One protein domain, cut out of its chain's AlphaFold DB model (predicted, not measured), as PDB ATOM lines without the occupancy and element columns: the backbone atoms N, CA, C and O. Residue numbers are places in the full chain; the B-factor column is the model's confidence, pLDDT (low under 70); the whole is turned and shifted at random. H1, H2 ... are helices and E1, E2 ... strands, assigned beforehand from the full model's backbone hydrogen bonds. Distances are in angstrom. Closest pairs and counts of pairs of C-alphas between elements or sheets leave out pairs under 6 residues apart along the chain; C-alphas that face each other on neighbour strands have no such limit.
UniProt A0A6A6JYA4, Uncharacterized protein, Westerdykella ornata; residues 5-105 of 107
ATOM      1  N   ASP A   5     134.846 237.309 178.943       49.94
ATOM      2  CA  ASP A   5     135.464 236.096 178.382       49.94
ATOM      3  C   ASP A   5     135.808 235.056 179.469       49.94
ATOM      4  O   ASP A   5     135.839 233.853 179.209       49.94
ATOM      5  N   GLU A   6     136.024 235.488 180.717       49.75
ATOM      6  CA  GLU A   6     136.243 234.581 181.860       49.75
ATOM      7  C   GLU A   6     134.962 233.851 182.300       49.75
ATOM      8  O   GLU A   6     135.029 232.734 182.827       49.75
ATOM      9  N   LEU A   7     133.788 234.446 182.055       53.97
ATOM     10  CA  LEU A   7     132.506 233.858 182.443       53.97
ATOM     11  C   LEU A   7     132.097 232.704 181.514       53.97
ATOM     12  O   LEU A   7     131.528 231.718 181.981       53.97
ATOM     13  N   ASP A   8     132.425 232.806 180.222       53.69
ATOM     14  CA  ASP A   8     132.095 231.783 179.223       53.69
ATOM     15  C   ASP A   8     132.945 230.516 179.400       53.69
ATOM     16  O   ASP A   8     132.426 229.405 179.306       53.69
ATOM     17  N   ASN A   9     134.224 230.658 179.760       54.09
ATOM     18  CA  ASN A   9     135.091 229.501 180.007       54.09
ATOM     19  C   ASN A   9     134.680 228.727 181.273       54.09
ATOM     20  O   ASN A   9     134.685 227.499 181.271       54.09
ATOM     21  N   SER A  10     134.224 229.424 182.323       52.97
ATOM     22  CA  SER A  10     133.767 228.780 183.567       52.97
ATOM     23  C   SER A  10     132.454 228.000 183.398       52.97
ATOM     24  O   SER A  10     132.217 227.015 184.097       52.97
ATOM     25  N   ALA A  11     131.585 228.418 182.472       55.97
ATOM     26  CA  ALA A  11     130.323 227.730 182.200       55.97
ATOM     27  C   ALA A  11     130.511 226.438 181.383       55.97
ATOM     28  O   ALA A  11     129.730 225.496 181.540       55.97
ATOM     29  N   ILE A  12     131.538 226.382 180.529       52.44
ATOM     30  CA  ILE A  12     131.865 225.200 179.718       52.44
ATOM     31  C   ILE A  12     132.397 224.066 180.605       52.44
ATOM     32  O   ILE A  12     131.938 222.931 180.468       52.44
ATOM     33  N   ASP A  13     133.277 224.369 181.561       51.88
ATOM     34  CA  ASP A  13     133.853 223.351 182.451       51.88
ATOM     35  C   ASP A  13     132.810 222.749 183.413       51.88
ATOM     36  O   ASP A  13     132.802 221.542 183.653       51.88
ATOM     37  N   ALA A  14     131.848 223.549 183.887       55.59
ATOM     38  CA  ALA A  14     130.769 223.066 184.756       55.59
ATOM     39  C   ALA A  14     129.794 222.097 184.051       55.59
ATOM     40  O   ALA A  14     129.181 221.249 184.702       55.59
ATOM     41  N   LEU A  15     129.638 222.203 182.726       52.34
ATOM     42  CA  LEU A  15     128.824 221.265 181.943       52.34
ATOM     43  C   LEU A  15     129.524 219.912 181.759       52.34
ATOM     44  O   LEU A  15     128.843 218.887 181.734       52.34
ATOM     45  N   ALA A  16     130.858 219.893 181.687       53.03
ATOM     46  CA  ALA A  16     131.639 218.664 181.546       53.03
ATOM     47  C   ALA A  16     131.617 217.794 182.819       53.03
ATOM     48  O   ALA A  16     131.608 216.567 182.725       53.03
ATOM     49  N   GLU A  17     131.534 218.395 184.013       52.06
ATOM     50  CA  GLU A  17     131.433 217.637 185.274       52.06
ATOM     51  C   GLU A  17     130.068 216.950 185.476       52.06
ATOM     52  O   GLU A  17     129.965 215.963 186.204       52.06
ATOM     53  N   LEU A  18     129.019 217.419 184.793       49.34
ATOM     54  CA  LEU A  18     127.683 216.810 184.808       49.34
ATOM     55  C   LEU A  18     127.534 215.636 183.825       49.34
ATOM     56  O   LEU A  18     126.571 214.873 183.926       49.34
ATOM     57  N   GLU A  19     128.483 215.454 182.904       47.72
ATOM     58  CA  GLU A  19     128.480 214.381 181.897       47.72
ATOM     59  C   GLU A  19     129.133 213.075 182.407       47.72
ATOM     60  O   GLU A  19     129.232 212.086 181.685       47.72
ATOM     61  N   GLY A  20     129.548 213.036 183.679       50.47
ATOM     62  CA  GLY A  20     130.229 211.897 184.302       50.47
ATOM     63  C   GLY A  20     129.340 210.852 184.990       50.47
ATOM     64  O   GLY A  20     129.877 210.039 185.742       50.47
ATOM     65  N   GLY A  21     128.011 210.849 184.814       51.56
ATOM     66  CA  GLY A  21     127.192 209.978 185.670       51.56
ATOM     67  C   GLY A  21     125.710 209.789 185.377       51.56
ATOM     68  O   GLY A  21     124.961 209.605 186.332       51.56
ATOM     69  N   ILE A  22     125.263 209.781 184.118       43.09
ATOM     70  CA  ILE A  22     123.919 209.276 183.789       43.09
ATOM     71  C   ILE A  22     123.920 208.477 182.480       43.09
ATOM     72  O   ILE A  22     124.015 209.030 181.387       43.09
ATOM     73  N   ASP A  23     123.759 207.159 182.615       50.28
ATOM     74  CA  ASP A  23     123.397 206.230 181.544       50.28
ATOM     75  C   ASP A  23     122.024 206.611 180.966       50.28
ATOM     76  O   ASP A  23     120.984 206.067 181.342       50.28
ATOM     77  N   PHE A  24     121.999 207.557 180.032       44.78
ATOM     78  CA  PHE A  24     120.871 207.719 179.128       44.78
ATOM     79  C   PHE A  24     121.214 207.064 177.798       44.78
ATOM     80  O   PHE A  24     122.089 207.496 177.054       44.78
ATOM     81  N   HIS A  25     120.487 205.984 177.538       47.72
ATOM     82  CA  HIS A  25     120.499 205.166 176.337       47.72
ATOM     83  C   HIS A  25     120.286 206.034 175.077       47.72
ATOM     84  O   HIS A  25     119.164 206.224 174.607       47.72
ATOM     85  N   LEU A  26     121.365 206.579 174.516       44.84
ATOM     86  CA  LEU A  26     121.376 207.150 173.171       44.84
ATOM     87  C   LEU A  26     121.406 205.991 172.160       44.84
ATOM     88  O   LEU A  26     122.184 205.050 172.339       44.84
ATOM     89  N   PRO A  27     120.583 206.005 171.093       41.91
ATOM     90  CA  PRO A  27     120.748 205.047 170.012       41.91
ATOM     91  C   PRO A  27     122.144 205.235 169.413       41.91
ATOM     92  O   PRO A  27     122.473 206.295 168.889       41.91
ATOM     93  N   SER A  28     122.961 204.191 169.544       42.56
ATOM     94  CA  SER A  28     124.315 204.073 169.012       42.56
ATOM     95  C   SER A  28     124.365 204.474 167.536       42.56
ATOM     96  O   SER A  28     123.964 203.701 166.666       42.56
ATOM     97  N   ILE A  29     124.904 205.658 167.245       48.41
ATOM     98  CA  ILE A  29     125.325 206.029 165.894       48.41
ATOM     99  C   ILE A  29     126.827 205.768 165.820       48.41
ATOM    100  O   ILE A  29     127.651 206.610 166.166       48.41
ATOM    101  N   THR A  30     127.191 204.560 165.398       45.88
ATOM    102  CA  THR A  30     128.561 204.241 164.984       45.88
ATOM    103  C   THR A  30     128.965 205.149 163.817       45.88
ATOM    104  O   THR A  30     128.228 205.196 162.829       45.88
ATOM    105  N   PRO A  31     130.126 205.827 163.854       42.06
ATOM    106  CA  PRO A  31     130.593 206.612 162.724       42.06
ATOM    107  C   PRO A  31     131.204 205.669 161.685       42.06
ATOM    108  O   PRO A  31     132.376 205.302 161.761       42.06
ATOM    109  N   THR A  32     130.415 205.249 160.696       38.59
ATOM    110  CA  THR A  32     130.981 204.683 159.469       38.59
ATOM    111  C   THR A  32     131.390 205.847 158.578       38.59
ATOM    112  O   THR A  32     130.552 206.585 158.063       38.59
ATOM    113  N   ALA A  33     132.698 206.043 158.445       49.81
ATOM    114  CA  ALA A  33     133.278 206.989 157.512       49.81
ATOM    115  C   ALA A  33     132.794 206.674 156.090       49.81
ATOM    116  O   ALA A  33     133.117 205.626 155.532       49.81
ATOM    117  N   THR A  34     132.032 207.579 155.482       38.31
ATOM    118  CA  THR A  34     131.883 207.644 154.026       38.31
ATOM    119  C   THR A  34     131.636 209.093 153.627       38.31
ATOM    120  O   THR A  34     130.603 209.683 153.931       38.31
ATOM    121  N   SER A  35     132.642 209.671 152.974       45.75
ATOM    122  CA  SER A  35     132.597 210.967 152.306       45.75
ATOM    123  C   SER A  35     131.398 211.071 151.372       45.75
ATOM    124  O   SER A  35     131.305 210.268 150.457       45.75
ATOM    125  N   HIS A  36     130.577 212.112 151.512       35.94
ATOM    126  CA  HIS A  36     129.873 212.706 150.377       35.94
ATOM    127  C   HIS A  36     129.617 214.201 150.612       35.94
ATOM    128  O   HIS A  36     128.829 214.603 151.459       35.94
ATOM    129  N   ASN A  37     130.334 214.992 149.817       39.69
ATOM    130  CA  ASN A  37     129.970 216.270 149.213       39.69
ATOM    131  C   ASN A  37     129.227 217.303 150.075       39.69
ATOM    132  O   ASN A  37     128.013 217.281 150.259       39.69
ATOM    133  N   THR A  38     130.008 218.313 150.447       44.16
ATOM    134  CA  THR A  38     129.634 219.682 150.793       44.16
ATOM    135  C   THR A  38     128.453 220.196 149.961       44.16
ATOM    136  O   THR A  38     128.604 220.660 148.835       44.16
ATOM    137  N   SER A  39     127.263 220.179 150.552       41.91
ATOM    138  CA  SER A  39     126.229 221.173 150.273       41.91
ATOM    139  C   SER A  39     126.048 221.977 151.549       41.91
ATOM    140  O   SER A  39     125.357 221.561 152.474       41.91
ATOM    141  N   LEU A  40     126.734 223.121 151.607       47.78
ATOM    142  CA  LEU A  40     126.519 224.167 152.603       47.78
ATOM    143  C   LEU A  40     125.109 224.742 152.407       47.78
ATOM    144  O   LEU A  40     124.925 225.823 151.852       47.78
ATOM    145  N   SER A  41     124.094 224.012 152.867       40.78
ATOM    146  CA  SER A  41     122.830 224.630 153.234       40.78
ATOM    147  C   SER A  41     123.115 225.423 154.500       40.78
ATOM    148  O   SER A  41     123.229 224.867 155.593       40.78
ATOM    149  N   SER A  42     123.318 226.729 154.332       48.97
ATOM    150  CA  SER A  42     123.323 227.689 155.427       48.97
ATOM    151  C   SER A  42     121.929 227.678 156.053       48.97
ATOM    152  O   SER A  42     121.073 228.509 155.752       48.97
ATOM    153  N   ALA A  43     121.692 226.709 156.933       55.19
ATOM    154  CA  ALA A  43     120.647 226.785 157.927       55.19
ATOM    155  C   ALA A  43     121.070 227.897 158.891       55.19
ATOM    156  O   ALA A  43     121.638 227.651 159.951       55.19
ATOM    157  N   ARG A  44     120.839 229.154 158.489       56.81
ATOM    158  CA  ARG A  44     120.751 230.266 159.429       56.81
ATOM    159  C   ARG A  44     119.668 229.852 160.411       56.81
ATOM    160  O   ARG A  44     118.486 229.973 160.098       56.81
ATOM    161  N   SER A  45     120.063 229.301 161.558       56.06
ATOM    162  CA  SER A  45     119.144 229.071 162.659       56.06
ATOM    163  C   SER A  45     118.492 230.421 162.908       56.06
ATOM    164  O   SER A  45     119.178 231.369 163.305       56.06
ATOM    165  N   ALA A  46     117.209 230.552 162.569       61.31
ATOM    166  CA  ALA A  46     116.449 231.743 162.890       61.31
ATOM    167  C   ALA A  46     116.661 231.963 164.384       61.31
ATOM    168  O   ALA A  46     116.280 231.110 165.186       61.31
ATOM    169  N   HIS A  47     117.378 233.032 164.733       57.44
ATOM    170  CA  HIS A  47     117.687 233.378 166.109       57.44
ATOM    171  C   HIS A  47     116.337 233.588 166.790       57.44
ATOM    172  O   HIS A  47     115.688 234.624 166.630       57.44
ATOM    173  N   ARG A  48     115.844 232.532 167.439       63.50
ATOM    174  CA  ARG A  48     114.550 232.525 168.097       63.50
ATOM    175  C   ARG A  48     114.738 233.472 169.266       63.50
ATOM    176  O   ARG A  48     115.370 233.101 170.249       63.50
ATOM    177  N   ARG A  49     114.297 234.726 169.103       67.69
ATOM    178  CA  ARG A  49     114.380 235.744 170.153       67.69
ATOM    179  C   ARG A  49     113.796 235.117 171.416       67.69
ATOM    180  O   ARG A  49     112.599 234.829 171.446       67.69
ATOM    181  N   ARG A  50     114.648 234.831 172.405       68.25
ATOM    182  CA  ARG A  50     114.198 234.362 173.715       68.25
ATOM    183  C   ARG A  50     113.378 235.503 174.295       68.25
ATOM    184  O   ARG A  50     113.917 236.575 174.558       68.25
ATOM    185  N   ARG A  51     112.065 235.310 174.394       74.75
ATOM    186  CA  ARG A  51     111.205 236.240 175.122       74.75
ATOM    187  C   ARG A  51     111.477 236.010 176.600       74.75
ATOM    188  O   ARG A  51     111.411 234.875 177.062       74.75
ATOM    189  N   VAL A  52     111.866 237.072 177.289       82.19
ATOM    190  CA  VAL A  52     111.950 237.072 178.747       82.19
ATOM    191  C   VAL A  52     110.526 237.273 179.245       82.19
ATOM    192  O   VAL A  52     109.890 238.251 178.860       82.19
ATOM    193  N   GLU A  53     110.024 236.329 180.035       86.81
ATOM    194  CA  GLU A  53     108.681 236.384 180.611       86.81
ATOM    195  C   GLU A  53     108.772 236.347 182.134       86.81
ATOM    196  O   GLU A  53     109.512 235.541 182.706       86.81
ATOM    197  N   ALA A  54     108.004 237.212 182.792       90.44
ATOM    198  CA  ALA A  54     107.878 237.191 184.242       90.44
ATOM    199  C   ALA A  54     106.912 236.083 184.689       90.44
ATOM    200  O   ALA A  54     105.861 235.845 184.085       90.44
ATOM    201  N   THR A  55     107.262 235.407 185.780       91.94
ATOM    202  CA  THR A  55     106.367 234.486 186.485       91.94
ATOM    203  C   THR A  55     106.225 234.961 187.920       91.94
ATOM    204  O   THR A  55     107.223 235.125 188.616       91.94
ATOM    205  N   TYR A  56     104.988 235.149 188.360       92.88
ATOM    206  CA  TYR A  56     104.655 235.591 189.708       92.88
ATOM    207  C   TYR A  56     104.173 234.400 190.537       92.88
ATOM    208  O   TYR A  56     103.460 233.522 190.038       92.88
ATOM    209  N   LEU A  57     104.563 234.380 191.810       94.31
ATOM    210  CA  LEU A  57     104.122 233.396 192.794       94.31
ATOM    211  C   LEU A  57     103.343 234.126 193.885       94.31
ATOM    212  O   LEU A  57     103.906 234.943 194.609       94.31
ATOM    213  N   LEU A  58     102.048 233.838 193.988       94.44
ATOM    214  CA  LEU A  58     101.174 234.405 195.009       94.44
ATOM    215  C   LEU A  58     100.907 233.351 196.079       94.44
ATOM    216  O   LEU A  58     100.256 232.350 195.792       94.44
ATOM    217  N   ARG A  59     101.396 233.565 197.301       94.94
ATOM    218  CA  ARG A  59     101.131 232.674 198.439       94.94
ATOM    219  C   ARG A  59      99.630 232.663 198.761       94.94
ATOM    220  O   ARG A  59      98.997 233.714 198.773       94.94
ATOM    221  N   LEU A  60      99.078 231.475 198.992       95.69
ATOM    222  CA  LEU A  60      97.678 231.269 199.348       95.69
ATOM    223  C   LEU A  60      97.522 231.265 200.865       95.69
ATOM    224  O   LEU A  60      97.737 230.250 201.523       95.69
ATOM    225  N   GLU A  61      97.147 232.418 201.400       93.44
ATOM    226  CA  GLU A  61      96.845 232.648 202.810       93.44
ATOM    227  C   GLU A  61      95.697 233.647 202.922       93.44
ATOM    228  O   GLU A  61      95.394 234.363 201.968       93.44
ATOM    229  N   HIS A  62      95.042 233.704 204.084       91.31
ATOM    230  CA  HIS A  62      93.944 234.644 204.301       91.31
ATOM    231  C   HIS A  62      94.388 236.081 203.949       91.31
ATOM    232  O   HIS A  62      95.395 236.545 204.488       91.31
ATOM    233  N   PRO A  63      93.674 236.793 203.055       90.25
ATOM    234  CA  PRO A  63      92.297 236.536 202.612       90.25
ATOM    235  C   PRO A  63      92.120 235.678 201.344       90.25
ATOM    236  O   PRO A  63      90.991 235.303 201.051       90.25
ATOM    237  N   LEU A  64      93.182 235.361 200.598       92.94
ATOM    238  CA  LEU A  64      93.130 234.573 199.359       92.94
ATOM    239  C   LEU A  64      93.652 233.156 199.615       92.94
ATOM    240  O   LEU A  64      94.819 232.843 199.393       92.94
ATOM    241  N   SER A  65      92.767 232.297 200.102       94.81
ATOM    242  CA  SER A  65      93.081 230.941 200.554       94.81
ATOM    243  C   SER A  65      92.987 229.884 199.453       94.81
ATOM    244  O   SER A  65      93.583 228.812 199.571       94.81
ATOM    245  N   THR A  66      92.266 230.167 198.362       96.50
ATOM    246  CA  THR A  66      92.091 229.218 197.255       96.50
ATOM    247  C   THR A  66      92.473 229.810 195.897       96.50
ATOM    248  O   THR A  66      92.298 231.006 195.660       96.50
ATOM    249  N   PRO A  67      92.920 228.984 194.930       96.06
ATOM    250  CA  PRO A  67      93.180 229.456 193.568       96.06
ATOM    251  C   PRO A  67      91.966 230.102 192.896       96.06
ATOM    252  O   PRO A  67      92.122 230.970 192.040       96.06
ATOM    253  N   ARG A  68      90.755 229.675 193.271       96.19
ATOM    254  CA  ARG A  68      89.511 230.224 192.731       96.19
ATOM    255  C   ARG A  68      89.275 231.653 193.210       96.19
ATOM    256  O   ARG A  68      89.000 232.504 192.381       96.19
ATOM    257  N   GLU A  69      89.482 231.924 194.497       96.00
ATOM    258  CA  GLU A  69      89.414 233.287 195.044       96.00
ATOM    259  C   GLU A  69      90.411 234.217 194.355       96.00
ATOM    260  O   GLU A  69      90.069 235.340 194.002       96.00
ATOM    261  N   VAL A  70      91.629 233.731 194.091       94.88
ATOM    262  CA  VAL A  70      92.627 234.489 193.323       94.88
ATOM    263  C   VAL A  70      92.108 234.813 191.922       94.88
ATOM    264  O   VAL A  70      92.249 235.948 191.476       94.88
ATOM    265  N   ALA A  71      91.509 233.844 191.227       94.50
ATOM    266  CA  ALA A  71      90.945 234.072 189.899       94.50
ATOM    267  C   ALA A  71      89.794 235.082 189.923       94.50
ATOM    268  O   ALA A  71      89.754 235.958 189.069       94.50
ATOM    269  N   ASP A  72      88.903 234.985 190.908       94.56
ATOM    270  CA  ASP A  72      87.742 235.863 191.030       94.56
ATOM    271  C   ASP A  72      88.166 237.308 191.362       94.56
ATOM    272  O   ASP A  72      87.691 238.254 190.735       94.56
ATOM    273  N   VAL A  73      89.113 237.491 192.291       93.69
ATOM    274  CA  VAL A  73      89.610 238.818 192.701       93.69
ATOM    275  C   VAL A  73      90.444 239.481 191.609       93.69
ATOM    276  O   VAL A  73      90.311 240.681 191.380       93.69
ATOM    277  N   LEU A  74      91.274 238.705 190.910       91.62
ATOM    278  CA  LEU A  74      92.080 239.187 189.789       91.62
ATOM    279  C   LEU A  74      91.335 239.105 188.443       91.62
ATOM    280  O   LEU A  74      91.956 239.258 187.397       91.62
ATOM    281  N   GLN A  75      90.030 238.815 188.451       92.62
ATOM    282  CA  GLN A  75      89.185 238.700 187.255       92.62
ATOM    283  C   GLN A  75      89.814 237.864 186.122       92.62
ATOM    284  O   GLN A  75      89.668 238.152 184.935       92.62
ATOM    285  N   LEU A  76      90.538 236.803 186.484       90.69
ATOM    286  CA  LEU A  76      91.249 235.969 185.527       90.69
ATOM    287  C   LEU A  76      90.262 235.079 184.778       90.69
ATOM    288  O   LEU A  76      89.442 234.383 185.372       90.69
ATOM    289  N   HIS A  77      90.427 234.980 183.460       91.00
ATOM    290  CA  HIS A  77      89.630 234.063 182.637       91.00
ATOM    291  C   HIS A  77      89.787 232.584 183.020       91.00
ATOM    292  O   HIS A  77      88.961 231.752 182.643       91.00
ATOM    293  N   ARG A  78      90.882 232.221 183.699       91.75
ATOM    294  CA  ARG A  78      91.184 230.845 184.105       91.75
ATOM    295  C   ARG A  78      91.707 230.809 185.529       91.75
ATOM    296  O   ARG A  78      92.486 231.667 185.934       91.75
ATOM    297  N   VAL A  79      91.350 229.739 186.233       94.81
ATOM    298  CA  VAL A  79      91.872 229.458 187.570       94.81
ATOM    299  C   VAL A  79      93.378 229.160 187.483       94.81
ATOM    300  O   VAL A  79      93.775 228.293 186.693       94.81
ATOM    301  N   PRO A  80      94.230 229.866 188.249       94.31
ATOM    302  CA  PRO A  80      95.668 229.640 188.256       94.31
ATOM    303  C   PRO A  80      96.027 228.275 188.849       94.31
ATOM    304  O   PRO A  80      95.281 227.676 189.623       94.31
ATOM    305  N   LYS A  81      97.206 227.772 188.473       93.88
ATOM    306  CA  LYS A  81      97.693 226.483 188.970       93.88
ATOM    307  C   LYS A  81      98.156 226.620 190.416       93.88
ATOM    308  O   LYS A  81      98.965 227.501 190.713       93.88
ATOM    309  N   LEU A  82      97.689 225.699 191.254       95.56
ATOM    310  CA  LEU A  82      98.190 225.499 192.605       95.56
ATOM    311  C   LEU A  82      99.580 224.856 192.552       95.56
ATOM    312  O   LEU A  82      99.776 223.834 191.896       95.56
ATOM    313  N   GLY A  83     100.524 225.468 193.248       94.19
ATOM    314  CA  GLY A  83     101.829 224.926 193.576       94.19
ATOM    315  C   GLY A  83     101.984 224.785 195.084       94.19
ATOM    316  O   GLY A  83     101.314 225.462 195.868       94.19
ATOM    317  N   THR A  84     102.866 223.878 195.476       94.81
ATOM    318  CA  THR A  84     103.259 223.647 196.864       94.81
ATOM    319  C   THR A  84     104.769 223.763 196.964       94.81
ATOM    320  O   THR A  84     105.484 223.344 196.051       94.81
ATOM    321  N   GLY A  85     105.257 224.336 198.053       92.94
ATOM    322  CA  GLY A  85     106.677 224.430 198.357       92.94
ATOM    323  C   GLY A  85     106.899 224.123 199.825       92.94
ATOM    324  O   GLY A  85     106.064 224.480 200.649       92.94
ATOM    325  N   SER A  86     108.012 223.472 200.130       94.69
ATOM    326  CA  SER A  86     108.423 223.155 201.495       94.69
ATOM    327  C   SER A  86     109.780 223.801 201.739       94.69
ATOM    328  O   SER A  86     110.665 223.713 200.885       94.69
ATOM    329  N   GLY A  87     109.934 224.474 202.874       91.81
ATOM    330  CA  GLY A  87     111.167 225.146 203.276       91.81
ATOM    331  C   GLY A  87     111.403 225.043 204.778       91.81
ATOM    332  O   GLY A  87     110.696 224.326 205.481       91.81
ATOM    333  N   GLU A  88     112.400 225.776 205.274       94.94
ATOM    334  CA  GLU A  88     112.747 225.805 206.705       94.94
ATOM    335  C   GLU A  88     111.574 226.282 207.581       94.94
ATOM    336  O   GLU A  88     111.387 225.785 208.689       94.94
ATOM    337  N   ASP A  89     110.731 227.164 207.039       89.50
ATOM    338  CA  ASP A  89     109.530 227.698 207.695       89.50
ATOM    339  C   ASP A  89     108.287 226.794 207.557       89.50
ATOM    340  O   ASP A  89     107.194 227.160 207.994       89.50
ATOM    341  N   GLY A  90     108.433 225.614 206.946       92.94
ATOM    342  CA  GLY A  90     107.356 224.650 206.719       92.94
ATOM    343  C   GLY A  90     106.797 224.664 205.297       92.94
ATOM    344  O   GLY A  90     107.475 225.033 204.334       92.94
ATOM    345  N   ASP A  91     105.554 224.205 205.165       94.38
ATOM    346  CA  ASP A  91     104.872 224.069 203.881       94.38
ATOM    347  C   ASP A  91     104.103 225.342 203.510       94.38
ATOM    348  O   ASP A  91     103.444 225.971 204.341       94.38
ATOM    349  N   ALA A  92     104.143 225.700 202.230       94.12
ATOM    350  CA  ALA A  92     103.419 226.820 201.658       94.12
ATOM    351  C   ALA A  92     102.682 226.406 200.382       94.12
ATOM    352  O   ALA A  92     103.190 225.671 199.531       94.12
ATOM    353  N   HIS A  93     101.484 226.953 200.221       95.94
ATOM    354  CA  HIS A  93     100.690 226.847 199.005       95.94
ATOM    355  C   HIS A  93     100.761 228.167 198.241       95.94
ATOM    356  O   HIS A  93     100.741 229.238 198.844       95.94
ATOM    357  N   PHE A  94     100.845 228.114 196.914       96.06
ATOM    358  CA  PHE A  94     100.903 229.313 196.081       96.06
ATOM    359  C   PHE A  94     100.222 229.115 194.728       96.06
ATOM    360  O   PHE A  94     100.146 228.013 194.199       96.06
ATOM    361  N   CYS A  95      99.763 230.206 194.131       96.31
ATOM    362  CA  CYS A  95      99.312 230.264 192.751       96.31
ATOM    363  C   CYS A  95     100.432 230.777 191.852       96.31
ATOM    364  O   CYS A  95     101.047 231.805 192.138       96.31
ATOM    365  N   ARG A  96     100.663 230.093 190.727       94.12
ATOM    366  CA  ARG A  96     101.580 230.572 189.688       94.12
ATOM    367  C   ARG A  96     100.827 231.389 188.644       94.12
ATOM    368  O   ARG A  96      99.905 230.880 188.006       94.12
ATOM    369  N   LEU A  97     101.260 232.626 188.438       92.75
ATOM    370  CA  LEU A  97     100.671 233.575 187.497       92.75
ATOM    371  C   LEU A  97     101.700 233.930 186.420       92.75
ATOM    372  O   LEU A  97     102.852 234.239 186.721       92.75
ATOM    373  N   SER A  98     101.301 233.847 185.153       90.31
ATOM    374  CA  SER A  98     102.124 234.292 184.024       90.31
ATOM    375  C   SER A  98     102.018 235.797 183.832       90.31
ATOM    376  O   SER A  98     100.994 236.385 184.174       90.31
ATOM    377  N   GLN A  99     103.025 236.394 183.196       88.50
ATOM    378  CA  GLN A  99     103.001 237.797 182.786       88.50
ATOM    379  C   GLN A  99     101.702 238.183 182.065       88.50
ATOM    380  O   GLN A  99     101.057 239.139 182.464       88.50
ATOM    381  N   SER A 100     101.213 237.358 181.133       86.62
ATOM    382  CA  SER A 100      99.955 237.630 180.419       86.62
ATOM    383  C   SER A 100      98.714 237.715 181.314       86.62
ATOM    384  O   SER A 100      97.752 238.373 180.941       86.62
ATOM    385  N   ASN A 101      98.714 237.053 182.479       85.31
ATOM    386  CA  ASN A 101      97.613 237.165 183.442       85.31
ATOM    387  C   ASN A 101      97.642 238.526 184.148       85.31
ATOM    388  O   ASN A 101      96.606 239.007 184.593       85.31
ATOM    389  N   MET A 102      98.836 239.098 184.306       87.06
ATOM    390  CA  MET A 102      99.030 240.406 184.923       87.06
ATOM    391  C   MET A 102      98.806 241.525 183.911       87.06
ATOM    392  O   MET A 102      98.155 242.504 184.240       87.06
ATOM    393  N   ASP A 103      99.238 241.343 182.664       85.38
ATOM    394  CA  ASP A 103      98.998 242.319 181.597       85.38
ATOM    395  C   ASP A 103      97.490 242.542 181.361       85.38
ATOM    396  O   ASP A 103      97.068 243.653 181.057       85.38
ATOM    397  N   SER A 104      96.653 241.509 181.548       81.38
ATOM    398  CA  SER A 104      95.191 241.634 181.438       81.38
ATOM    399  C   SER A 104      94.523 242.412 182.577       81.38
ATOM    400  O   SER A 104      93.344 242.722 182.461       81.38
ATOM    401  N   LEU A 105      95.233 242.688 183.673       80.25
ATOM    402  CA  LEU A 105      94.719 243.475 184.801       80.25
ATOM    403  C   LEU A 105      94.955 244.982 184.638       80.25
ATOM    404  O   LEU A 105      94.248 245.766 185.262       80.25
TER     405      LEU A 105
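AT A GLANCE: This is residues 5 to 105 of the 107 residues of an uncharacterized protein of Westerdykella ornata (UniProt A0A6A6JYA4). What does the model look like? A small, strongly twisted sheet of three antiparallel strands, in the order E1, E3, E2, has the short helix H2 over one face and H3 at one end of E3, and this small head sits at one end of a long, loose tail. The tail, residues 5 to 51, stands free and makes the length; it reaches out as far as Ser 35, and its first part, with helix H1, folds back from there toward the head without touching it; the tip of the hairpin E2 and E3, residues 86 to 91, sticks out too. What is it made of? The printed part has 101 residues, with three named helices and three named strands in the order H1, E1, H2, E2, E3, H3; the class is mixed, helices and strands, with under half of the residues in named elements. How compact is it? It is extended, with a radius of gyration of the C-alphas of 23.7 A and spans of 69 by 35 by 35 A.

IN THESE COORDINATES: Where are the strands? E3 is residues 90 to 98, 25.2 A from first to last C-alpha; E2 is residues 81 to 87, 19.7 A; E1 is residues 55 to 59, 13.2 A, beginning with C-alpha 55 at (106.367, 234.486, 186.485). Where are the helices? H2 is residues 67 to 73, 10.1 A, and H3 is residues 99 to 103, 6.2 A, ending with C-alpha 103 at (98.998, 242.319, 181.597). H1 is residues 5 to 17, 20.1 A, beginning with C-alpha 5 at (135.464, 236.096, 178.382).

HOW THE PARTS SIT: How do the strands pair? The inner strand E3 is antiparallel to E1 at 140 degrees, with N 56 and O 97 at 2.8 A, within hydrogen-bond range. It is antiparallel to E2 at 144 degrees, as a hairpin, with N 83 and O 94 at 2.7 A. Where do the helices stand? H2 is on the sheet at a height of 10.3 A over the sheet, over E3 and slantwise to the strands, at 52 degrees to E3 on the local plane; its closest C-alpha pair with E3 is Pro 67 and Cys 95, 6.2 A. E1, H2 and E2 form a split strand-helix-strand unit, two strands of one sheet with the helix between them along the chain and E3 between them in the sheet, and its crossover is right-handed. H3 only grazes the sheet with residues 99 to 102, and H1 is not on it. Are the helix backbones complete? In H2 and H3 every O i to N i+4 pair is within hydrogen-bond range; in H1 7 of 9 are.

THE WHOLE: How far does it reach? The two C-alphas farthest apart, those of Ser 35 and Pro 63, are 69.3 A apart. Is the backbone unbroken? The printed part has no cut, and H1 to E1 is a long link of 37 residues. Where is confidence low? Residues 5 to 50 are under 70 in pLDDT, and the mean of the printed part is 72.8.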